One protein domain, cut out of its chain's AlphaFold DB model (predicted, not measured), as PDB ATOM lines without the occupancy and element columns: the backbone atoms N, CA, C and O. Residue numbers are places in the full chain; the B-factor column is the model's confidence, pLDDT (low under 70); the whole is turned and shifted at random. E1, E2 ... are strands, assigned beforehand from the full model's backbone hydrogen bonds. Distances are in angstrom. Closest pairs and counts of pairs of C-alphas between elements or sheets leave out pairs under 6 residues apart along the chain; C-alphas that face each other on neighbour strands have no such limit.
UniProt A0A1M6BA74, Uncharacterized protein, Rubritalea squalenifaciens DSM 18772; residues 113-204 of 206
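This is residues 113 to 204 of the 206 residues of an uncharacterized protein of Rubritalea squalenifaciens DSM 18772 (UniProt A0A1M6BA74). A strongly twisted wall of four long antiparallel strands, E1 to E4, runs to and fro through three hairpins in a row, and over one face, near the end where E1 begins and E2 and E4 end, stands the small hairpin E5-E6 with a long loop between its strands. After E6 the last printed residues fold back beside E4, while residues 113 to 114, before E1, pair with E5. The 92 printed residues have no named helix and six named strands, E1 to E6 along the chain, and the class is all strand. The large sheet has the order E1, E2, E3, E4 and forms a meander, each strand the antiparallel neighbour of the one before. The whole is compact, with a radius of gyration of the C-alphas of 13.4 A and spans of 43 by 29 by 22 A.

The printed part begins at Thr 113. E1, residues 118 to 127, starts with C-alpha 118 at (93.928, 119.513, 125.754), measures 25.7 A and bends by 52 degrees at residue 123. E2, residues 130 to 138, measures 25.9 A. E3, residues 144 to 155, is the longest strand by residues at 12, and measures 32.9 A. E4, residues 158 to 167, measures 28.5 A. E5 holds residues 173 to 176 and E6 residues 193 to 195, with C-alpha 195 at (99.767, 122.865, 140.764).

E1 and E4 are the edge strands of the large sheet. E1 and E2 form a hairpin at 156 degrees, with N 120 and O 136 2.8 A apart, within hydrogen-bond range. E2 and E3 form a hairpin at 154 degrees, with N 135 and O 148 at 2.8 A. E3 and E4 form a hairpin at 162 degrees, where C-alphas 146 and 167 face each other at 4.2 A and N 151 and O 162 are 2.8 A apart. E4 and E5 are only just apart, their closest C-alphas 8.4 A from each other. E5 and E6 form an antiparallel hairpin at 161 degrees, with N 174 and O 194 3.2 A apart. Residues 113 to 114 pair antiparallel with residues 174 to 175 of E5. E6 is apart from E1, E2, E3 and E4.

The two C-alphas farthest apart, those of Gln 141 and Asn 156, are 43.3 A from each other. The printed part has no cut. The link from E5 to E6, residues 177 to 192, is long, and within it residues 185 to 186 pair antiparallel with residues 189 to 190; the other links are tight. The mean pLDDT of the printed part is 78.8, with residues 169 to 173, 181 and 192 to 204 under 70.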
ATOM      1  N   THR A 113      97.670 126.274 129.445       81.12
ATOM      2  CA  THR A 113      98.157 125.007 128.907       81.12
ATOM      3  C   THR A 113      98.124 123.964 130.014       81.12
ATOM      4  O   THR A 113      98.239 124.282 131.198       81.12
ATOM      5  N   SER A 114      97.918 122.705 129.648       82.25
ATOM      6  CA  SER A 114      98.011 121.601 130.595       82.25
ATOM      7  C   SER A 114      98.982 120.568 130.063       82.25
ATOM      8  O   SER A 114      98.901 120.165 128.905       82.25
ATOM      9  N   SER A 115      99.874 120.111 130.936       79.06
ATOM     10  CA  SER A 115     100.735 118.957 130.680       79.06
ATOM     11  C   SER A 115      99.948 117.648 130.599       79.06
ATOM     12  O   SER A 115     100.456 116.661 130.080       79.06
ATOM     13  N   LEU A 116      98.707 117.631 131.092       80.38
ATOM     14  CA  LEU A 116      97.863 116.440 131.110       80.38
ATOM     15  C   LEU A 116      97.002 116.278 129.860       80.38
ATOM     16  O   LEU A 116      96.368 115.237 129.699       80.38
ATOM     17  N   GLY A 117      96.929 117.301 129.008       88.44
ATOM     18  CA  GLY A 117      96.208 117.217 127.749       88.44
ATOM     19  C   GLY A 117      95.534 118.512 127.323       88.44
ATOM     20  O   GLY A 117      95.907 119.618 127.720       88.44
ATOM     21  N   LYS A 118      94.535 118.379 126.452       91.38
ATOM     22  CA  LYS A 118      93.928 119.513 125.754       91.38
ATOM     23  C   LYS A 118      92.843 120.168 126.602       91.38
ATOM     24  O   LYS A 118      91.930 119.493 127.077       91.38
ATOM     25  N   VAL A 119      92.909 121.493 126.718       91.69
ATOM     26  CA  VAL A 119      91.837 122.316 127.290       91.69
ATOM     27  C   VAL A 119      90.749 122.520 126.234       91.69
ATOM     28  O   VAL A 119      91.034 122.903 125.099       91.69
ATOM     29  N   LEU A 120      89.501 122.240 126.594       93.62
ATOM     30  CA  LEU A 120      88.346 122.284 125.703       93.62
ATOM     31  C   LEU A 120      87.218 123.077 126.347       93.62
ATOM     32  O   LEU A 120      86.856 122.816 127.491       93.62
ATOM     33  N   TYR A 121      86.609 123.993 125.600       95.19
ATOM     34  CA  TYR A 121      85.383 124.651 126.040       95.19
ATOM     35  C   TYR A 121      84.223 123.650 126.096       95.19
ATOM     36  O   TYR A 121      83.924 122.968 125.114       95.19
ATOM     37  N   MET A 122      83.563 123.578 127.249       95.38
ATOM     38  CA  MET A 122      82.460 122.652 127.527       95.38
ATOM     39  C   MET A 122      81.095 123.342 127.575       95.38
ATOM     40  O   MET A 122      80.075 122.663 127.672       95.38
ATOM     41  N   GLY A 123      81.056 124.671 127.502       95.69
ATOM     42  CA  GLY A 123      79.823 125.449 127.553       95.69
ATOM     43  C   GLY A 123      79.883 126.561 128.591       95.69
ATOM     44  O   GLY A 123      80.930 126.856 129.165       95.69
ATOM     45  N   HIS A 124      78.731 127.172 128.829       95.81
ATOM     46  CA  HIS A 124      78.545 128.177 129.865       95.81
ATOM     47  C   HIS A 124      77.197 127.971 130.552       95.81
ATOM     48  O   HIS A 124      76.320 127.278 130.035       95.81
ATOM     49  N   ALA A 125      77.051 128.562 131.729       94.69
ATOM     50  CA  ALA A 125      75.818 128.589 132.496       94.69
ATOM     51  C   ALA A 125      75.707 129.919 133.250       94.69
ATOM     52  O   ALA A 125      76.699 130.627 133.412       94.69
ATOM     53  N   PHE A 126      74.512 130.223 133.748       92.06
ATOM     54  CA  PHE A 126      74.308 131.292 134.719       92.06
ATOM     55  C   PHE A 126      74.126 130.683 136.111       92.06
ATOM     56  O   PHE A 126      73.317 129.770 136.286       92.06
ATOM     57  N   ARG A 127      74.879 131.175 137.098       91.25
ATOM     58  CA  ARG A 127      74.748 130.827 138.521       91.25
ATOM     59  C   ARG A 127      74.504 132.124 139.281       91.25
ATOM     60  O   ARG A 127      75.336 133.019 139.213       91.25
ATOM     61  N   ASP A 128      73.339 132.257 139.909       89.31
ATOM     62  CA  ASP A 128      72.938 133.473 140.637       89.31
ATOM     63  C   ASP A 128      73.068 134.764 139.800       89.31
ATOM     64  O   ASP A 128      73.519 135.806 140.270       89.31
ATOM     65  N   GLY A 129      72.714 134.681 138.510       87.38
ATOM     66  CA  GLY A 129      72.816 135.795 137.558       87.38
ATOM     67  C   GLY A 129      74.232 136.081 137.041       87.38
ATOM     68  O   GLY A 129      74.402 136.957 136.198       87.38
ATOM     69  N   GLN A 130      75.248 135.339 137.488       89.62
ATOM     70  CA  GLN A 130      76.627 135.478 137.022       89.62
ATOM     71  C   GLN A 130      76.954 134.445 135.946       89.62
ATOM     72  O   GLN A 130      76.595 133.271 136.057       89.62
ATOM     73  N   LEU A 131      77.660 134.887 134.904       93.56
ATOM     74  CA  LEU A 131      78.163 134.006 133.858       93.56
ATOM     75  C   LEU A 131      79.273 133.106 134.410       93.56
ATOM     76  O   LEU A 131      80.256 133.592 134.966       93.56
ATOM     77  N   VAL A 132      79.143 131.805 134.174       94.44
ATOM     78  CA  VAL A 132      80.171 130.800 134.446       94.44
ATOM     79  C   VAL A 132      80.512 130.085 133.145       94.44
ATOM     80  O   VAL A 132      79.681 129.381 132.569       94.44
ATOM     81  N   LEU A 133      81.745 130.247 132.687       95.50
ATOM     82  CA  LEU A 133      82.331 129.508 131.573       95.50
ATOM     83  C   LEU A 133      82.912 128.204 132.101       95.50
ATOM     84  O   LEU A 133      83.507 128.175 133.177       95.50
ATOM     85  N   ARG A 134      82.753 127.121 131.345       95.38
ATOM     86  CA  ARG A 134      83.248 125.799 131.720       95.38
ATOM     87  C   ARG A 134      84.197 125.269 130.670       95.38
ATOM     88  O   ARG A 134      83.871 125.243 129.481       95.38
ATOM     89  N   TYR A 135      85.326 124.758 131.130       93.94
ATOM     90  CA  TYR A 135      86.298 124.048 130.316       93.94
ATOM     91  C   TYR A 135      86.636 122.701 130.952       93.94
ATOM     92  O   TYR A 135      86.492 122.502 132.159       93.94
ATOM     93  N   GLY A 136      87.096 121.773 130.125       91.94
ATOM     94  CA  GLY A 136      87.590 120.471 130.546       91.94
ATOM     95  C   GLY A 136      88.984 120.237 130.005       91.94
ATOM     96  O   GLY A 136      89.275 120.595 128.863       91.94
ATOM     97  N   VAL A 137      89.830 119.612 130.811       91.12
ATOM     98  CA  VAL A 137      91.126 119.097 130.377       91.12
ATOM     99  C   VAL A 137      90.948 117.624 130.063       91.12
ATOM    100  O   VAL A 137      90.537 116.859 130.938       91.12
ATOM    101  N   LYS A 138      91.216 117.236 128.816       91.25
ATOM    102  CA  LYS A 138      91.142 115.842 128.374       91.25
ATOM    103  C   LYS A 138      92.516 115.300 128.012       91.25
ATOM    104  O   LYS A 138      93.224 115.948 127.242       91.25
ATOM    105  N   ASN A 139      92.853 114.124 128.539       90.50
ATOM    106  CA  ASN A 139      94.084 113.414 128.185       90.50
ATOM    107  C   ASN A 139      94.005 112.807 126.771       90.50
ATOM    108  O   ASN A 139      93.001 112.947 126.066       90.50
ATOM    109  N   GLU A 140      95.072 112.131 126.346       90.81
ATOM    110  CA  GLU A 140      95.151 111.479 125.031       90.81
ATOM    111  C   GLU A 140      94.093 110.378 124.843       90.81
ATOM    112  O   GLU A 140      93.669 110.108 123.721       90.81
ATOM    113  N   GLN A 141      93.619 109.782 125.939       92.62
ATOM    114  CA  GLN A 141      92.550 108.783 125.966       92.62
ATOM    115  C   GLN A 141      91.143 109.417 125.978       92.62
ATOM    116  O   GLN A 141      90.146 108.705 126.067       92.62
ATOM    117  N   PHE A 142      91.042 110.746 125.850       90.19
ATOM    118  CA  PHE A 142      89.806 111.536 125.920       90.19
ATOM    119  C   PHE A 142      89.082 111.504 127.275       90.19
ATOM    120  O   PHE A 142      87.918 111.921 127.371       90.19
ATOM    121  N   GLU A 143      89.771 111.083 128.329       90.81
ATOM    122  CA  GLU A 143      89.269 111.079 129.697       90.81
ATOM    123  C   GLU A 143      89.381 112.482 130.296       90.81
ATOM    124  O   GLU A 143      90.362 113.197 130.081       90.81
ATOM    125  N   LEU A 144      88.361 112.894 131.049       90.06
ATOM    126  CA  LEU A 144      88.351 114.184 131.736       90.06
ATOM    127  C   LEU A 144      89.242 114.108 132.983       90.06
ATOM    128  O   LEU A 144      88.904 113.409 133.933       90.06
ATOM    129  N   VAL A 145      90.344 114.859 132.992       87.81
ATOM    130  CA  VAL A 145      91.338 114.854 134.083       87.81
ATOM    131  C   VAL A 145      91.274 116.098 134.972       87.81
ATOM    132  O   VAL A 145      91.760 116.078 136.100       87.81
ATOM    133  N   ALA A 146      90.636 117.174 134.507       86.38
ATOM    134  CA  ALA A 146      90.298 118.342 135.319       86.38
ATOM    135  C   ALA A 146      89.146 119.134 134.688       86.38
ATOM    136  O   ALA A 146      88.964 119.116 133.468       86.38
ATOM    137  N   THR A 147      88.402 119.873 135.505       89.19
ATOM    138  CA  THR A 147      87.463 120.906 135.057       89.19
ATOM    139  C   THR A 147      87.957 122.283 135.469       89.19
ATOM    140  O   THR A 147      88.617 122.439 136.494       89.19
ATOM    141  N   ILE A 148      87.644 123.284 134.657       88.00
ATOM    142  CA  ILE A 148      87.968 124.685 134.912       88.00
ATOM    143  C   ILE A 148      86.655 125.465 134.837       88.00
ATOM    144  O   ILE A 148      85.955 125.377 133.826       88.00
ATOM    145  N   GLU A 149      86.313 126.212 135.883       91.25
ATOM    146  CA  GLU A 149      85.241 127.207 135.829       91.25
ATOM    147  C   GLU A 149      85.858 128.606 135.825       91.25
ATOM    148  O   GLU A 149      86.699 128.924 136.662       91.25
ATOM    149  N   GLU A 150      85.428 129.450 134.892       90.75
ATOM    150  CA  GLU A 150      85.805 130.859 134.841       90.75
ATOM    151  C   GLU A 150      84.573 131.744 135.022       90.75
ATOM    152  O   GLU A 150      83.552 131.563 134.360       90.75
ATOM    153  N   MET A 151      84.693 132.738 135.893       90.94
ATOM    154  CA  MET A 151      83.656 133.714 136.187       90.94
ATOM    155  C   MET A 151      84.186 135.127 135.913       90.94
ATOM    156  O   MET A 151      84.914 135.686 136.748       90.94
ATOM    157  N   PRO A 152      83.878 135.707 134.739       90.25
ATOM    158  CA  PRO A 152      84.216 137.089 134.445       90.25
ATOM    159  C   PRO A 152      83.297 138.033 135.222       90.25
ATOM    160  O   PRO A 152      82.076 137.902 135.228       90.25
ATOM    161  N   THR A 153      83.897 139.029 135.860       85.06
ATOM    162  CA  THR A 153      83.206 140.121 136.541       85.06
ATOM    163  C   THR A 153      83.870 141.429 136.159       85.06
ATOM    164  O   THR A 153      85.092 141.511 136.042       85.06
ATOM    165  N   TYR A 154      83.071 142.472 135.976       77.19
ATOM    166  CA  TYR A 154      83.599 143.801 135.722       77.19
ATOM    167  C   TYR A 154      83.281 144.716 136.895       77.19
ATOM    168  O   TYR A 154      82.119 144.930 137.233       77.19
ATOM    169  N   GLN A 155      84.316 145.238 137.548       77.25
ATOM    170  CA  GLN A 155      84.182 146.096 138.725       77.25
ATOM    171  C   GLN A 155      85.298 147.136 138.726       77.25
ATOM    172  O   GLN A 155      86.439 146.811 138.418       77.25
ATOM    173  N   ASN A 156      85.000 148.385 139.097       77.38
ATOM    174  CA  ASN A 156      86.005 149.452 139.236       77.38
ATOM    175  C   ASN A 156      86.922 149.596 138.013       77.38
ATOM    176  O   ASN A 156      88.140 149.687 138.134       77.38
ATOM    177  N   LYS A 157      86.322 149.584 136.820       71.00
ATOM    178  CA  LYS A 157      87.022 149.651 135.531       71.00
ATOM    179  C   LYS A 157      87.936 148.451 135.211       71.00
ATOM    180  O   LYS A 157      88.678 148.504 134.247       71.00
ATOM    181  N   THR A 158      87.851 147.367 135.974       75.50
ATOM    182  CA  THR A 158      88.735 146.199 135.885       75.50
ATOM    183  C   THR A 158      87.923 144.954 135.517       75.50
ATOM    184  O   THR A 158      86.930 144.656 136.188       75.50
ATOM    185  N   LEU A 159      88.348 144.203 134.492       82.69
ATOM    186  CA  LEU A 159      87.789 142.880 134.178       82.69
ATOM    187  C   LEU A 159      88.493 141.799 135.003       82.69
ATOM    188  O   LEU A 159      89.546 141.291 134.626       82.69
ATOM    189  N   LYS A 160      87.878 141.379 136.104       83.88
ATOM    190  CA  LYS A 160      88.384 140.271 136.916       83.88
ATOM    191  C   LYS A 160      87.824 138.944 136.414       83.88
ATOM    192  O   LYS A 160      86.619 138.812 136.238       83.88
ATOM    193  N   ARG A 161      88.687 137.946 136.241       86.50
ATOM    194  CA  ARG A 161      88.316 136.593 135.801       86.50
ATOM    195  C   ARG A 161      88.672 135.589 136.886       86.50
ATOM    196  O   ARG A 161      89.814 135.149 136.970       86.50
ATOM    197  N   SER A 162      87.706 135.232 137.730       84.06
ATOM    198  CA  SER A 162      87.946 134.220 138.762       84.06
ATOM    199  C   SER A 162      87.946 132.839 138.123       84.06
ATOM    200  O   SER A 162      86.945 132.461 137.527       84.06
ATOM    201  N   ILE A 163      89.044 132.091 138.239       83.88
ATOM    202  CA  ILE A 163      89.233 130.814 137.542       83.88
ATOM    203  C   ILE A 163      89.525 129.727 138.566       83.88
ATOM    204  O   ILE A 163      90.633 129.663 139.093       83.88
ATOM    205  N   SER A 164      88.550 128.863 138.822       80.94
ATOM    206  CA  SER A 164      88.716 127.697 139.682       80.94
ATOM    207  C   SER A 164      89.038 126.469 138.842       80.94
ATOM    208  O   SER A 164      88.499 126.278 137.753       80.94
ATOM    209  N   VAL A 165      89.927 125.620 139.351       82.12
ATOM    210  CA  VAL A 165      90.263 124.355 138.701       82.12
ATOM    211  C   VAL A 165      90.008 123.220 139.682       82.12
ATOM    212  O   VAL A 165      90.509 123.240 140.806       82.12
ATOM    213  N   THR A 166      89.237 122.234 139.241       83.62
ATOM    214  CA  THR A 166      88.901 121.040 140.013       83.62
ATOM    215  C   THR A 166      89.538 119.830 139.332       83.62
ATOM    216  O   THR A 166      89.094 119.438 138.249       83.62
ATOM    217  N   PRO A 167      90.592 119.235 139.912       79.38
ATOM    218  CA  PRO A 167      91.191 118.027 139.362       79.38
ATOM    219  C   PRO A 167      90.213 116.848 139.464       79.38
ATOM    220  O   PRO A 167      89.547 116.677 140.483       79.38
ATOM    221  N   ALA A 168      90.138 116.021 138.422       76.38
ATOM    222  CA  ALA A 168      89.396 114.759 138.461       76.38
ATOM    223  C   ALA A 168      90.232 113.623 139.082       76.38
ATOM    224  O   ALA A 168      89.677 112.655 139.595       76.38
ATOM    225  N   SER A 169      91.563 113.757 139.075       66.75
ATOM    226  CA  SER A 169      92.520 112.848 139.713       66.75
ATOM    227  C   SER A 169      93.679 113.624 140.354       66.75
ATOM    228  O   SER A 169      94.017 114.734 139.938       66.75
ATOM    229  N   ALA A 170      94.277 113.068 141.412       62.44
ATOM    230  CA  ALA A 170      95.382 113.711 142.124       62.44
ATOM    231  C   ALA A 170      96.610 113.913 141.212       62.44
ATOM    232  O   ALA A 170      96.947 113.035 140.422       62.44
ATOM    233  N   GLY A 171      97.302 115.051 141.357       59.09
ATOM    234  CA  GLY A 171      98.559 115.341 140.644       59.09
ATOM    235  C   GLY A 171      98.419 116.159 139.356       59.09
ATOM    236  O   GLY A 171      99.410 116.386 138.665       59.09
ATOM    237  N   ALA A 172      97.216 116.631 139.031       63.78
ATOM    238  CA  ALA A 172      97.007 117.498 137.885       63.78
ATOM    239  C   ALA A 172      97.700 118.865 138.061       63.78
ATOM    240  O   ALA A 172      97.736 119.426 139.151       63.78
ATOM    241  N   SER A 173      98.260 119.434 136.993       66.00
ATOM    242  CA  SER A 173      98.809 120.798 137.008       66.00
ATOM    243  C   SER A 173      98.354 121.570 135.772       66.00
ATOM    244  O   SER A 173      98.234 121.004 134.679       66.00
ATOM    245  N   ILE A 174      98.049 122.857 135.956       75.06
ATOM    246  CA  ILE A 174      97.717 123.786 134.870       75.06
ATOM    247  C   ILE A 174      98.774 124.876 134.869       75.06
ATOM    248  O   ILE A 174      99.023 125.539 135.879       75.06
ATOM    249  N   GLN A 175      99.402 125.054 133.718       77.62
ATOM    250  CA  GLN A 175     100.347 126.132 133.501       77.62
ATOM    251  C   GLN A 175      99.606 127.320 132.907       77.62
ATOM    252  O   GLN A 175      98.822 127.187 131.960       77.62
ATOM    253  N   PHE A 176      99.864 128.489 133.479       76.50
ATOM    254  CA  PHE A 176      99.213 129.724 133.088       76.50
ATOM    255  C   PHE A 176     100.216 130.581 132.333       76.50
ATOM    256  O   PHE A 176     101.311 130.871 132.810       76.50
ATOM    257  N   LYS A 177      99.851 130.982 131.121       76.19
ATOM    258  CA  LYS A 177     100.706 131.778 130.252       76.19
ATOM    259  C   LYS A 177     100.214 133.223 130.286       76.19
ATOM    260  O   LYS A 177      99.235 133.538 129.609       76.19
ATOM    261  N   PRO A 178     100.858 134.121 131.055       70.31
ATOM    262  CA  PRO A 178     100.450 135.514 131.080       70.31
ATOM    263  C   PRO A 178     100.620 136.147 129.699       70.31
ATOM    264  O   PRO A 178     101.733 136.253 129.181       70.31
ATOM    265  N   ALA A 179      99.512 136.585 129.104       70.62
ATOM    266  CA  ALA A 179      99.552 137.456 127.942       70.62
ATOM    267  C   ALA A 179      99.993 138.871 128.345       70.62
ATOM    268  O   ALA A 179      99.904 139.278 129.509       70.62
ATOM    269  N   ARG A 180     100.460 139.656 127.370       70.44
ATOM    270  CA  ARG A 180     100.813 141.063 127.592       70.44
ATOM    271  C   ARG A 180      99.606 141.820 128.157       70.44
ATOM    272  O   ARG A 180      98.512 141.725 127.615       70.44
ATOM    273  N   GLY A 181      99.825 142.583 129.228       68.00
ATOM    274  CA  GLY A 181      98.754 143.315 129.915       68.00
ATOM    275  C   GLY A 181      97.939 142.465 130.893       68.00
ATOM    276  O   GLY A 181      97.046 142.996 131.540       68.00
ATOM    277  N   ILE A 182      98.260 141.175 131.060       72.31
ATOM    278  CA  ILE A 182      97.591 140.304 132.026       72.31
ATOM    279  C   ILE A 182      98.489 140.031 133.224       72.31
ATOM    280  O   ILE A 182      99.613 139.556 133.089       72.31
ATOM    281  N   SER A 183      97.954 140.288 134.414       70.81
ATOM    282  CA  SER A 183      98.557 139.874 135.679       70.81
ATOM    283  C   SER A 183      97.776 138.697 136.252       70.81
ATOM    284  O   SER A 183      96.552 138.705 136.250       70.81
ATOM    285  N   TRP A 184      98.478 137.682 136.745       75.00
ATOM    286  CA  TRP A 184      97.874 136.503 137.367       75.00
ATOM    287  C   TRP A 184      98.268 136.511 138.830       75.00
ATOM    288  O   TRP A 184      99.448 136.671 139.128       75.00
ATOM    289  N   THR A 185      97.308 136.369 139.744       70.75
ATOM    290  CA  THR A 185      97.605 136.276 141.179       70.75
ATOM    291  C   THR A 185      96.908 135.077 141.804       70.75
ATOM    292  O   THR A 185      95.812 134.732 141.393       70.75
ATOM    293  N   GLN A 186      97.547 134.423 142.769       73.56
ATOM    294  CA  GLN A 186      96.980 133.377 143.611       73.56
ATOM    295  C   GLN A 186      97.170 133.820 145.056       73.56
ATOM    296  O   GLN A 186      98.295 134.117 145.462       73.56
ATOM    297  N   ALA A 187      96.083 133.917 145.827       72.06
ATOM    298  CA  ALA A 187      96.130 134.448 147.195       72.06
ATOM    299  C   ALA A 187      96.901 135.792 147.291       72.06
ATOM    300  O   ALA A 187      97.680 136.020 148.214       72.06
ATOM    301  N   GLY A 188      96.725 136.664 146.288       70.81
ATOM    302  CA  GLY A 188      97.370 137.980 146.208       70.81
ATOM    303  C   GLY A 188      98.831 137.988 145.742       70.81
ATOM    304  O   GLY A 188      99.422 139.062 145.664       70.81
ATOM    305  N   LYS A 189      99.427 136.836 145.407       71.06
ATOM    306  CA  LYS A 189     100.810 136.739 144.906       71.06
ATOM    307  C   LYS A 189     100.843 136.402 143.425       71.06
ATOM    308  O   LYS A 189     100.094 135.535 142.988       71.06
ATOM    309  N   ALA A 190     101.716 137.060 142.666       73.69
ATOM    310  CA  ALA A 190     101.895 136.750 141.253       73.69
ATOM    311  C   ALA A 190     102.410 135.316 141.048       73.69
ATOM    312  O   ALA A 190     103.223 134.839 141.840       73.69
ATOM    313  N   PHE A 191     101.952 134.641 139.994       70.00
ATOM    314  CA  PHE A 191     102.396 133.289 139.647       70.00
ATOM    315  C   PHE A 191     102.335 133.059 138.128       70.00
ATOM    316  O   PHE A 191     101.575 133.722 137.425       70.00
ATOM    317  N   SER A 192     103.142 132.118 137.634       61.81
ATOM    318  CA  SER A 192     103.128 131.636 136.242       61.81
ATOM    319  C   SER A 192     102.746 130.155 136.131       61.81
ATOM    320  O   SER A 192     102.413 129.666 135.061       61.81
ATOM    321  N   GLU A 193     102.764 129.416 137.240       60.47
ATOM    322  CA  GLU A 193     102.391 128.003 137.282       60.47
ATOM    323  C   GLU A 193     101.589 127.726 138.550       60.47
ATOM    324  O   GLU A 193     101.943 128.220 139.623       60.47
ATOM    325  N   ALA A 194     100.509 126.948 138.433       61.28
ATOM    326  CA  ALA A 194      99.725 126.502 139.578       61.28
ATOM    327  C   ALA A 194      99.539 124.978 139.525       61.28
ATOM    328  O   ALA A 194      99.015 124.411 138.564       61.28
ATOM    329  N   SER A 195      99.975 124.303 140.589       53.22
ATOM    330  CA  SER A 195      99.767 122.865 140.764       53.22
ATOM    331  C   SER A 195      98.435 122.617 141.476       53.22
ATOM    332  O   SER A 195      98.110 123.297 142.455       53.22
ATOM    333  N   LEU A 196      97.626 121.688 140.963       57.72
ATOM    334  CA  LEU A 196      96.232 121.529 141.371       57.72
ATOM    335  C   LEU A 196      96.125 120.718 142.656       57.72
ATOM    336  O   LEU A 196      96.033 119.491 142.648       57.72
ATOM    337  N   ALA A 197      96.059 121.443 143.765       49.19
ATOM    338  CA  ALA A 197      95.490 120.941 145.012       49.19
ATOM    339  C   ALA A 197      94.376 121.848 145.567       49.19
ATOM    340  O   ALA A 197      93.697 121.452 146.511       49.19
ATOM    341  N   GLN A 198      94.181 123.059 145.020       50.38
ATOM    342  CA  GLN A 198      93.207 124.034 145.521       50.38
ATOM    343  C   GLN A 198      92.623 124.905 144.392       50.38
ATOM    344  O   GLN A 198      93.318 125.153 143.402       50.38
ATOM    345  N   PRO A 199      91.380 125.407 144.545       51.75
ATOM    346  CA  PRO A 199      90.811 126.432 143.676       51.75
ATOM    347  C   PRO A 199      91.690 127.687 143.619       51.75
ATOM    348  O   PRO A 199      92.257 128.120 144.621       51.75
ATOM    349  N   LEU A 200      91.765 128.288 142.438       57.75
ATOM    350  CA  LEU A 200      92.529 129.494 142.150       57.75
ATOM    351  C   LEU A 200      91.560 130.670 141.899       57.75
ATOM    352  O   LEU A 200      90.380 130.472 141.615       57.75
ATOM    353  N   SER A 201      92.027 131.910 142.046       53.72
ATOM    354  CA  SER A 201      91.269 133.112 141.671       53.72
ATOM    355  C   SER A 201      92.208 134.051 140.950       53.72
ATOM    356  O   SER A 201      93.140 134.546 141.566       53.72
ATOM    357  N   ILE A 202      91.958 134.314 139.673       58.81
ATOM    358  CA  ILE A 202      92.796 135.174 138.838       58.81
ATOM    359  C   ILE A 202      92.109 136.537 138.668       58.81
ATOM    360  O   ILE A 202      90.913 136.705 138.904       58.81
ATOM    361  N   SER A 203      92.872 137.586 138.372       53.25
ATOM    362  CA  SER A 203      92.325 138.929 138.175       53.25
ATOM    363  C   SER A 203      93.181 139.684 137.185       53.25
ATOM    364  O   SER A 203      94.353 139.913 137.452       53.25
ATOM    365  N   THR A 204      92.568 140.101 136.085       52.34
ATOM    366  CA  THR A 204      93.220 140.896 135.054       52.34
ATOM    367  C   THR A 204      92.810 142.358 135.196       52.34
ATOM    368  O   THR A 204      91.678 142.650 135.571       52.34
TER     369      THR A 204